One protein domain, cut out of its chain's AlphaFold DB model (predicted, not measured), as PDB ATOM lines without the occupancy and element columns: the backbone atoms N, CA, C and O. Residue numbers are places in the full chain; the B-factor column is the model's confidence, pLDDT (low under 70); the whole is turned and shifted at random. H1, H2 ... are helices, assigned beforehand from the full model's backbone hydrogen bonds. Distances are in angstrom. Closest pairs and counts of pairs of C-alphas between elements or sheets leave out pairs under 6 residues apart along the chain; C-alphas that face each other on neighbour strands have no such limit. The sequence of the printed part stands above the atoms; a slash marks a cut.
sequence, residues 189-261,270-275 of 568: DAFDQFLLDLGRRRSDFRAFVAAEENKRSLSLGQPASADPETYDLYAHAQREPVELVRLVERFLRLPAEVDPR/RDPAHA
ATOM      1  N   ASP A 189      28.967 -10.141 -18.316       85.06
ATOM      2  CA  ASP A 189      27.566 -10.262 -18.742       85.06
ATOM      3  C   ASP A 189      26.863  -8.899 -18.883       85.06
ATOM      4  O   ASP A 189      26.064  -8.687 -19.793       85.06
ATOM      5  N   ALA A 190      27.163  -7.953 -17.986       81.69
ATOM      6  CA  ALA A 190      26.616  -6.597 -18.046       81.69
ATOM      7  C   ALA A 190      27.234  -5.795 -19.201       81.69
ATOM      8  O   ALA A 190      26.549  -4.994 -19.834       81.69
ATOM      9  N   PHE A 191      28.514  -6.034 -19.497       85.88
ATOM     10  CA  PHE A 191      29.200  -5.442 -20.639       85.88
ATOM     11  C   PHE A 191      28.624  -5.956 -21.963       85.88
ATOM     12  O   PHE A 191      28.358  -5.155 -22.854       85.88
ATOM     13  N   ASP A 192      28.344  -7.255 -22.076       88.94
ATOM     14  CA  ASP A 192      27.713  -7.828 -23.268       88.94
ATOM     15  C   ASP A 192      26.305  -7.260 -23.491       88.94
ATOM     16  O   ASP A 192      25.953  -6.886 -24.612       88.94
ATOM     17  N   GLN A 193      25.510  -7.119 -22.426       86.31
ATOM     18  CA  GLN A 193      24.203  -6.458 -22.508       86.31
ATOM     19  C   GLN A 193      24.335  -4.995 -22.944       86.31
ATOM     20  O   GLN A 193      23.619  -4.554 -23.840       86.31
ATOM     21  N   PHE A 194      25.307  -4.270 -22.391       86.31
ATOM     22  CA  PHE A 194      25.609  -2.905 -22.809       86.31
ATOM     23  C   PHE A 194      25.994  -2.819 -24.297       86.31
ATOM     24  O   PHE A 194      25.547  -1.911 -24.997       86.31
ATOM     25  N   LEU A 195      26.774  -3.771 -24.819       89.31
ATOM     26  CA  LEU A 195      27.103  -3.830 -26.246       89.31
ATOM     27  C   LEU A 195      25.877  -4.116 -27.122       89.31
ATOM     28  O   LEU A 195      25.773  -3.558 -28.217       89.31
ATOM     29  N   LEU A 196      24.946  -4.955 -26.661       88.44
ATOM     30  CA  LEU A 196      23.677  -5.192 -27.357       88.44
ATOM     31  C   LEU A 196      22.826  -3.918 -27.405       88.44
ATOM     32  O   LEU A 196      22.288  -3.587 -28.464       88.44
ATOM     33  N   ASP A 197      22.765  -3.170 -26.304       85.25
ATOM     34  CA  ASP A 197      22.043  -1.898 -26.239       85.25
ATOM     35  C   ASP A 197      22.693  -0.826 -27.125       85.25
ATOM     36  O   ASP A 197      21.999  -0.122 -27.861       85.25
ATOM     37  N   LEU A 198      24.028  -0.756 -27.172       87.50
ATOM     38  CA  LEU A 198      24.734   0.082 -28.150       87.50
ATOM     39  C   LEU A 198      24.483  -0.358 -29.592       87.50
ATOM     40  O   LEU A 198      24.393   0.482 -30.487       87.50
ATOM     41  N   GLY A 199      24.342  -1.662 -29.827       90.00
ATOM     42  CA  GLY A 199      23.962  -2.214 -31.122       90.00
ATOM     43  C   GLY A 199      22.609  -1.694 -31.611       90.00
ATOM     44  O   GLY A 199      22.463  -1.427 -32.804       90.00
ATOM     45  N   ARG A 200      21.653  -1.495 -30.695       88.88
ATOM     46  CA  ARG A 200      20.327  -0.929 -30.995       88.88
ATOM     47  C   ARG A 200      20.390   0.564 -31.329       88.88
ATOM     48  O   ARG A 200      19.679   1.002 -32.220       88.88
ATOM     49  N   ARG A 201      21.303   1.315 -30.701       89.75
ATOM     50  CA  ARG A 201      21.495   2.772 -30.887       89.75
ATOM     51  C   ARG A 201      22.369   3.160 -32.093       89.75
ATOM     52  O   ARG A 201      22.845   4.292 -32.186       89.75
ATOM     53  N   ARG A 202      22.639   2.233 -33.019       91.38
ATOM     54  CA  ARG A 202      23.531   2.482 -34.171       91.38
ATOM     55  C   ARG A 202      22.988   3.534 -35.140       91.38
ATOM     56  O   ARG A 202      23.782   4.311 -35.661       91.38
ATOM     57  N   SER A 203      21.679   3.549 -35.393       92.62
ATOM     58  CA  SER A 203      21.026   4.568 -36.233       92.62
ATOM     59  C   SER A 203      21.189   5.959 -35.632       92.62
ATOM     60  O   SER A 203      21.601   6.888 -36.319       92.62
ATOM     61  N   ASP A 204      20.961   6.073 -34.328       91.81
ATOM     62  CA  ASP A 204      21.009   7.343 -33.606       91.81
ATOM     63  C   ASP A 204      22.441   7.875 -33.568       91.81
ATOM     64  O   ASP A 204      22.676   9.070 -33.732       91.81
ATOM     65  N   PHE A 205      23.422   6.975 -33.424       93.50
ATOM     66  CA  PHE A 205      24.831   7.340 -33.516       93.50
ATOM     67  C   PHE A 205      25.202   7.863 -34.910       93.50
ATOM     68  O   PHE A 205      25.917   8.857 -35.005       93.50
ATOM     69  N   ARG A 206      24.696   7.257 -35.995       94.00
ATOM     70  CA  ARG A 206      24.913   7.773 -37.362       94.00
ATOM     71  C   ARG A 206      24.346   9.174 -37.528       94.00
ATOM     72  O   ARG A 206      25.058  10.060 -37.993       94.00
ATOM     73  N   ALA A 207      23.107   9.381 -37.086       93.50
ATOM     74  CA  ALA A 207      22.468  10.690 -37.128       93.50
ATOM     75  C   ALA A 207      23.243  11.731 -36.305       93.50
ATOM     76  O   ALA A 207      23.439  12.858 -36.756       93.50
ATOM     77  N   PHE A 208      23.751  11.336 -35.134       94.44
ATOM     78  CA  PHE A 208      24.590  12.184 -34.291       94.44
ATOM     79  C   PHE A 208      25.905  12.582 -34.975       94.44
ATOM     80  O   PHE A 208      26.258  13.760 -34.967       94.44
ATOM     81  N   VAL A 209      26.617  11.629 -35.587       95.00
ATOM     82  CA  VAL A 209      27.877  11.904 -36.298       95.00
ATOM     83  C   VAL A 209      27.637  12.823 -37.497       95.00
ATOM     84  O   VAL A 209      28.334  13.826 -37.628       95.00
ATOM     85  N   ALA A 210      26.606  12.556 -38.305       94.56
ATOM     86  CA  ALA A 210      26.243  13.416 -39.431       94.56
ATOM     87  C   ALA A 210      25.879  14.841 -38.975       94.56
ATOM     88  O   ALA A 210      26.291  15.825 -39.590       94.56
ATOM     89  N   ALA A 211      25.156  14.981 -37.858       93.75
ATOM     90  CA  ALA A 211      24.832  16.285 -37.286       93.75
ATOM     91  C   ALA A 211      26.074  17.038 -36.779       93.75
ATOM     92  O   ALA A 211      26.161  18.253 -36.958       93.75
ATOM     93  N   GLU A 212      27.034  16.355 -36.147       93.62
ATOM     94  CA  GLU A 212      28.298  16.969 -35.715       93.62
ATOM     95  C   GLU A 212      29.176  17.393 -36.892       93.62
ATOM     96  O   GLU A 212      29.731  18.492 -36.867       93.62
ATOM     97  N   GLU A 213      29.253  16.584 -37.947       92.94
ATOM     98  CA  GLU A 213      29.988  16.968 -39.150       92.94
ATOM     99  C   GLU A 213      29.326  18.151 -39.854       92.94
ATOM    100  O   GLU A 213      30.012  19.109 -40.188       92.94
ATOM    101  N   ASN A 214      27.995  18.175 -39.963       94.19
ATOM    102  CA  ASN A 214      27.284  19.329 -40.514       94.19
ATOM    103  C   ASN A 214      27.530  20.606 -39.694       94.19
ATOM    104  O   ASN A 214      27.722  21.674 -40.273       94.19
ATOM    105  N   LYS A 215      27.598  20.521 -38.356       93.12
ATOM    106  CA  LYS A 215      28.001  21.663 -37.509       93.12
ATOM    107  C   LYS A 215      29.432  22.108 -37.807       93.12
ATOM    108  O   LYS A 215      29.689  23.310 -37.884       93.12
ATOM    109  N   ARG A 216      30.355  21.162 -38.005       90.31
ATOM    110  CA  ARG A 216      31.747  21.444 -38.380       90.31
ATOM    111  C   ARG A 216      31.821  22.113 -39.756       90.31
ATOM    112  O   ARG A 216      32.456  23.159 -39.873       90.31
ATOM    113  N   SER A 217      31.117  21.596 -40.760       91.75
ATOM    114  CA  SER A 217      31.025  22.193 -42.100       91.75
ATOM    115  C   SER A 217      30.455  23.609 -42.052       91.75
ATOM    116  O   SER A 217      31.045  24.515 -42.638       91.75
ATOM    117  N   LEU A 218      29.390  23.835 -41.272       92.69
ATOM    118  CA  LEU A 218      28.811  25.167 -41.068       92.69
ATOM    119  C   LEU A 218      29.810  26.140 -40.429       92.69
ATOM    120  O   LEU A 218      29.917  27.279 -40.875       92.69
ATOM    121  N   SER A 219      30.586  25.693 -39.435       91.88
ATOM    122  CA  SER A 219      31.636  26.523 -38.820       91.88
ATOM    123  C   SER A 219      32.769  26.887 -39.791       91.88
ATOM    124  O   SER A 219      33.404  27.928 -39.638       91.88
ATOM    125  N   LEU A 220      32.980  26.065 -40.823       93.12
ATOM    126  CA  LEU A 220      33.948  26.277 -41.903       93.12
ATOM    127  C   LEU A 220      33.350  27.015 -43.117       93.12
ATOM    128  O   LEU A 220      34.056  27.232 -44.101       93.12
ATOM    129  N   GLY A 221      32.064  27.385 -43.081       94.31
ATOM    130  CA  GLY A 221      31.362  28.026 -44.199       94.31
ATOM    131  C   GLY A 221      31.073  27.099 -45.389       94.31
ATOM    132  O   GLY A 221      30.773  27.580 -46.480       94.31
ATOM    133  N   GLN A 222      31.170  25.780 -45.209       93.81
ATOM    134  CA  GLN A 222      30.826  24.784 -46.225       93.81
ATOM    135  C   GLN A 222      29.344  24.381 -46.113       93.81
ATOM    136  O   GLN A 222      28.800  24.350 -45.006       93.81
ATOM    137  N   PRO A 223      28.669  24.056 -47.234       91.81
ATOM    138  CA  PRO A 223      27.301  23.548 -47.188       91.81
ATOM    139  C   PRO A 223      27.252  22.203 -46.447       91.81
ATOM    140  O   PRO A 223      28.154  21.379 -46.593       91.81
ATOM    141  N   ALA A 224      26.193  21.982 -45.664       90.00
ATOM    142  CA  ALA A 224      25.943  20.711 -44.986       90.00
ATOM    143  C   ALA A 224      25.811  19.585 -46.026       90.00
ATOM    144  O   ALA A 224      24.899  19.608 -46.852       90.00
ATOM    145  N   SER A 225      26.747  18.640 -46.016       87.12
ATOM    146  CA  SER A 225      26.839  17.564 -47.012       87.12
ATOM    147  C   SER A 225      26.553  16.179 -46.434       87.12
ATOM    148  O   SER A 225      26.344  15.238 -47.199       87.12
ATOM    149  N   ALA A 226      26.534  16.035 -45.104       89.69
ATOM    150  CA  ALA A 226      26.362  14.747 -44.450       89.69
ATOM    151  C   ALA A 226      24.873  14.445 -44.243       89.69
ATOM    152  O   ALA A 226      24.224  14.986 -43.345       89.69
ATOM    153  N   ASP A 227      24.336  13.562 -45.081       93.50
ATOM    154  CA  ASP A 227      23.006  12.982 -44.909       93.50
ATOM    155  C   ASP A 227      23.064  11.822 -43.889       93.50
ATOM    156  O   ASP A 227      23.876  10.906 -44.068       93.50
ATOM    157  N   PRO A 228      22.255  11.830 -42.808       90.06
ATOM    158  CA  PRO A 228      22.334  10.840 -41.729       90.06
ATOM    159  C   PRO A 228      22.104   9.387 -42.165       90.06
ATOM    160  O   PRO A 228      22.657   8.478 -41.539       90.06
ATOM    161  N   GLU A 229      21.313   9.139 -43.213       91.88
ATOM    162  CA  GLU A 229      21.031   7.774 -43.683       91.88
ATOM    163  C   GLU A 229      22.184   7.187 -44.505       91.88
ATOM    164  O   GLU A 229      22.485   5.994 -44.402       91.88
ATOM    165  N   THR A 230      22.862   8.037 -45.276       92.50
ATOM    166  CA  THR A 230      23.885   7.635 -46.254       92.50
ATOM    167  C   THR A 230      25.309   7.688 -45.679       92.50
ATOM    168  O   THR A 230      26.279   7.305 -46.332       92.50
ATOM    169  N   TYR A 231      25.459   8.147 -44.438       92.75
ATOM    170  CA  TYR A 231      26.758   8.375 -43.821       92.75
ATOM    171  C   TYR A 231      27.540   7.079 -43.519       92.75
ATOM    172  O   TYR A 231      27.153   6.277 -42.660       92.75
ATOM    173  N   ASP A 232      28.683   6.882 -44.187       93.38
ATOM    174  CA  ASP A 232      29.550   5.717 -43.978       93.38
ATOM    175  C   ASP A 232      30.505   5.908 -42.784       93.38
ATOM    176  O   ASP A 232      31.610   6.453 -42.891       93.38
ATOM    177  N   LEU A 233      30.087   5.383 -41.628       89.44
ATOM    178  CA  LEU A 233      30.883   5.372 -40.397       89.44
ATOM    179  C   LEU A 233      32.245   4.685 -40.553       89.44
ATOM    180  O   LEU A 233      33.182   5.038 -39.838       89.44
ATOM    181  N   TYR A 234      32.361   3.683 -41.430       91.81
ATOM    182  CA  TYR A 234      33.605   2.937 -41.590       91.81
ATOM    183  C   TYR A 234      34.642   3.770 -42.341       91.81
ATOM    184  O   TYR A 234      35.789   3.869 -41.899       91.81
ATOM    185  N   ALA A 235      34.224   4.451 -43.410       93.69
ATOM    186  CA  ALA A 235      35.071   5.407 -44.113       93.69
ATOM    187  C   ALA A 235      35.523   6.555 -43.190       93.69
ATOM    188  O   ALA A 235      36.704   6.908 -43.192       93.69
ATOM    189  N   HIS A 236      34.626   7.090 -42.353       90.38
ATOM    190  CA  HIS A 236      34.989   8.117 -41.368       90.38
ATOM    191  C   HIS A 236      35.999   7.592 -40.332       90.38
ATOM    192  O   HIS A 236      37.010   8.237 -40.063       90.38
ATOM    193  N   ALA A 237      35.783   6.382 -39.801       91.06
ATOM    194  CA  ALA A 237      36.683   5.745 -38.838       91.06
ATOM    195  C   ALA A 237      38.104   5.531 -39.383       91.06
ATOM    196  O   ALA A 237      39.075   5.651 -38.636       91.06
ATOM    197  N   GLN A 238      38.230   5.204 -40.672       94.31
ATOM    198  CA  GLN A 238      39.528   5.037 -41.328       94.31
ATOM    199  C   GLN A 238      40.256   6.367 -41.544       94.31
ATOM    200  O   GLN A 238      41.482   6.403 -41.462       94.31
ATOM    201  N   ARG A 239      39.515   7.448 -41.817       93.94
ATOM    202  CA  ARG A 239      40.085   8.788 -42.014       93.94
ATOM    203  C   ARG A 239      40.532   9.405 -40.692       93.94
ATOM    204  O   ARG A 239      41.662   9.872 -40.594       93.94
ATOM    205  N   GLU A 240      39.670   9.374 -39.676       92.62
ATOM    206  CA  GLU A 240      39.880  10.085 -38.408       92.62
ATOM    207  C   GLU A 240      39.534   9.204 -37.188       92.62
ATOM    208  O   GLU A 240      38.537   9.424 -36.488       92.62
ATOM    209  N   PRO A 241      40.374   8.201 -36.859       86.81
ATOM    210  CA  PRO A 241      40.078   7.252 -35.783       86.81
ATOM    211  C   PRO A 241      40.009   7.909 -34.395       86.81
ATOM    212  O   PRO A 241      39.256   7.463 -33.532       86.81
ATOM    213  N   VAL A 242      40.775   8.980 -34.163       83.00
ATOM    214  CA  VAL A 242      40.794   9.700 -32.876       83.00
ATOM    215  C   VAL A 242      39.517  10.515 -32.672       83.00
ATOM    216  O   VAL A 242      38.992  10.561 -31.558       83.00
ATOM    217  N   GLU A 243      38.996  11.136 -33.732       86.75
ATOM    218  CA  GLU A 243      37.738  11.882 -33.658       86.75
ATOM    219  C   GLU A 243      36.562  10.946 -33.401       86.75
ATOM    220  O   GLU A 243      35.721  11.248 -32.555       86.75
ATOM    221  N   LEU A 244      36.554   9.762 -34.020       87.56
ATOM    222  CA  LEU A 244      35.524   8.761 -33.757       87.56
ATOM    223  C   LEU A 244      35.456   8.381 -32.273       87.56
ATOM    224  O   LEU A 244      34.365   8.318 -31.716       87.56
ATOM    225  N   VAL A 245      36.599   8.169 -31.609       83.31
ATOM    226  CA  VAL A 245      36.621   7.865 -30.165       83.31
ATOM    227  C   VAL A 245      35.980   8.999 -29.363       83.31
ATOM    228  O   VAL A 245      35.145   8.738 -28.497       83.31
ATOM    229  N   ARG A 246      36.290  10.260 -29.689       84.38
ATOM    230  CA  ARG A 246      35.680  11.432 -29.036       84.38
ATOM    231  C   ARG A 246      34.176  11.532 -29.303       84.38
ATOM    232  O   ARG A 246      33.417  11.854 -28.391       84.38
ATOM    233  N   LEU A 247      33.737  11.243 -30.529       89.88
ATOM    234  CA  LEU A 247      32.323  11.235 -30.910       89.88
ATOM    235  C   LEU A 247      31.556  10.130 -30.186       89.88
ATOM    236  O   LEU A 247      30.470  10.390 -29.675       89.88
ATOM    237  N   VAL A 248      32.132   8.929 -30.076       89.69
ATOM    238  CA  VAL A 248      31.561   7.830 -29.286       89.69
ATOM    239  C   VAL A 248      31.444   8.246 -27.822       89.69
ATOM    240  O   VAL A 248      30.365   8.136 -27.249       89.69
ATOM    241  N   GLU A 249      32.501   8.790 -27.213       83.69
ATOM    242  CA  GLU A 249      32.452   9.263 -25.823       83.69
ATOM    243  C   GLU A 249      31.379  10.335 -25.600       83.69
ATOM    244  O   GLU A 249      30.677  10.308 -24.587       83.69
ATOM    245  N   ARG A 250      31.230  11.273 -26.540       85.31
ATOM    246  CA  ARG A 250      30.210  12.324 -26.471       85.31
ATOM    247  C   ARG A 250      28.802  11.766 -26.663       85.31
ATOM    248  O   ARG A 250      27.904  12.159 -25.927       85.31
ATOM    249  N   PHE A 251      28.617  10.821 -27.581       89.75
ATOM    250  CA  PHE A 251      27.340  10.143 -27.795       89.75
ATOM    251  C   PHE A 251      26.910   9.323 -26.575       89.75
ATOM    252  O   PHE A 251      25.745   9.347 -26.188       89.75
ATOM    253  N   LEU A 252      27.855   8.652 -25.913       86.50
ATOM    254  CA  LEU A 252      27.589   7.907 -24.681       86.50
ATOM    255  C   LEU A 252      27.152   8.803 -23.509       86.50
ATOM    256  O   LEU A 252      26.538   8.296 -22.575       86.50
ATOM    257  N   ARG A 253      27.452  10.110 -23.544       81.56
ATOM    258  CA  ARG A 253      26.978  11.097 -22.551       81.56
ATOM    259  C   ARG A 253      25.576  11.622 -22.840       81.56
ATOM    260  O   ARG A 253      24.966  12.218 -21.951       81.56
ATOM    261  N   LEU A 254      25.086  11.461 -24.070       81.50
ATOM    262  CA  LEU A 254      23.735  11.877 -24.414       81.50
ATOM    263  C   LEU A 254      22.740  10.905 -23.771       81.50
ATOM    264  O   LEU A 254      22.923   9.685 -23.907       81.50
ATOM    265  N   PRO A 255      21.705  11.419 -23.078       73.50
ATOM    266  CA  PRO A 255      20.647  10.571 -22.553       73.50
ATOM    267  C   PRO A 255      20.088   9.738 -23.705       73.50
ATOM    268  O   PRO A 255      19.895  10.251 -24.809       73.50
ATOM    269  N   ALA A 256      19.887   8.441 -23.467       70.25
ATOM    270  CA  ALA A 256      19.195   7.611 -24.438       70.25
ATOM    271  C   ALA A 256      17.810   8.227 -24.653       70.25
ATOM    272  O   ALA A 256      17.038   8.366 -23.702       70.25
ATOM    273  N   GLU A 257      17.545   8.675 -25.876       67.62
ATOM    274  CA  GLU A 257      16.254   9.239 -26.228       67.62
ATOM    275  C   GLU A 257      15.233   8.107 -26.097       67.62
ATOM    276  O   GLU A 257      15.383   7.042 -26.699       67.62
ATOM    277  N   VAL A 258      14.267   8.279 -25.196       61.34
ATOM    278  CA  VAL A 258      13.236   7.269 -24.955       61.34
ATOM    279  C   VAL A 258      12.424   7.165 -26.237       61.34
ATOM    280  O   VAL A 258      11.785   8.143 -26.621       61.34
ATOM    281  N   ASP A 259      12.468   6.006 -26.900       59.75
ATOM    282  CA  ASP A 259      11.740   5.787 -28.148       59.75
ATOM    283  C   ASP A 259      10.246   6.100 -27.927       59.75
ATOM    284  O   ASP A 259       9.563   5.383 -27.183       59.75
ATOM    285  N   PRO A 260       9.704   7.161 -28.557       60.25
ATOM    286  CA  PRO A 260       8.324   7.581 -28.342       60.25
ATOM    287  C   PRO A 260       7.312   6.538 -28.835       60.25
ATOM    288  O   PRO A 260       6.130   6.622 -28.498       60.25
ATOM    289  N   ARG A 261       7.748   5.545 -29.625       65.00
ATOM    290  CA  ARG A 261       6.892   4.477 -30.159       65.00
ATOM    291  C   ARG A 261       6.524   3.415 -29.128       65.00
ATOM    292  O   ARG A 261       5.610   2.636 -29.393       65.00
ATOM    293  N   ARG A 270      15.820  -2.091 -14.656       41.69
ATOM    294  CA  ARG A 270      16.747  -3.177 -14.941       41.69
ATOM    295  C   ARG A 270      17.705  -2.897 -16.097       41.69
ATOM    296  O   ARG A 270      18.523  -3.779 -16.338       41.69
ATOM    297  N   ASP A 271      17.645  -1.751 -16.776       49.66
ATOM    298  CA  ASP A 271      18.605  -1.477 -17.840       49.66
ATOM    299  C   ASP A 271      20.012  -1.432 -17.230       49.66
ATOM    300  O   ASP A 271      20.281  -0.609 -16.349       49.66
ATOM    301  N   PRO A 272      20.930  -2.313 -17.653       49.44
ATOM    302  CA  PRO A 272      22.312  -2.312 -17.181       49.44
ATOM    303  C   PRO A 272      23.044  -1.029 -17.602       49.44
ATOM    304  O   PRO A 272      24.045  -0.670 -16.992       49.44
ATOM    305  N   ALA A 273      22.512  -0.278 -18.573       44.56
ATOM    306  CA  ALA A 273      22.932   1.085 -18.896       44.56
ATOM    307  C   ALA A 273      22.555   2.125 -17.813       44.56
ATOM    308  O   ALA A 273      23.098   3.227 -17.801       44.56
ATOM    309  N   HIS A 274      21.658   1.778 -16.886       50.34
ATOM    310  CA  HIS A 274      21.393   2.495 -15.635       50.34
ATOM    311  C   HIS A 274      22.031   1.801 -14.424       50.34
ATOM    312  O   HIS A 274      21.695   2.138 -13.284       50.34
ATOM    313  N   ALA A 275      22.966   0.858 -14.636       51.16
ATOM    314  CA  ALA A 275      23.900   0.465 -13.586       51.16
ATOM    315  C   ALA A 275      24.490   1.755 -13.031       51.16
ATOM    316  O   ALA A 275      25.137   2.481 -13.785       51.16
TER     317      ALA A 275
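Overview. This is residues 189 to 261 and 270 to 275 of the 568 residues of a protein of Rhodosporidium toruloides (strain NP11) (UniProt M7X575). The long helix H2 has the end of H4 packed on its first half and the short H3 nearby, while H1 extends the length beyond the first end of H2. The long link, residues 220 to 232, folds back from the last end of H2 to H3. The printed part has 79 residues, with four named helices, H1 to H4 in chain order, and no named strand: all helix. It is only just loose, close to compact, with a radius of gyration of the C-alphas of 14.2 A and spans of 45 by 30 by 20 A.

Arrangement. H1, residues 189 to 200, and H2, residues 202 to 219, meet only through their link. H3, residues 233 to 239, is close to but not clearly touching H2; their closest C-alphas, Arg 206 and Leu 233, are 7.1 A apart. H4, residues 241 to 253, touches H2 with residues 247 to 251 alone, opposite ways at a steep tilt of 67 degrees, only just short of about perpendicular; the closest C-alphas, Phe 205 and Phe 251, are 6.8 A apart. In H1, H2, H3 and H4 every O i to N i+4 pair is within hydrogen-bond range.

Along the chain. H1 begins at C-alpha 189 (27.566, -10.262, -18.742) and is 17.0 A long, H2 25.8 A, H3 9.9 A and H4 19.0 A, ending at C-alpha 253 (26.978, 11.097, -22.551).

Size, cuts and confidence. Residues 262 to 269 are not printed; the C-alphas of 261 and 270 are 19.7 A apart across this cut. The pLDDT is under 70 at residues 257 to 261 and 270 to 275.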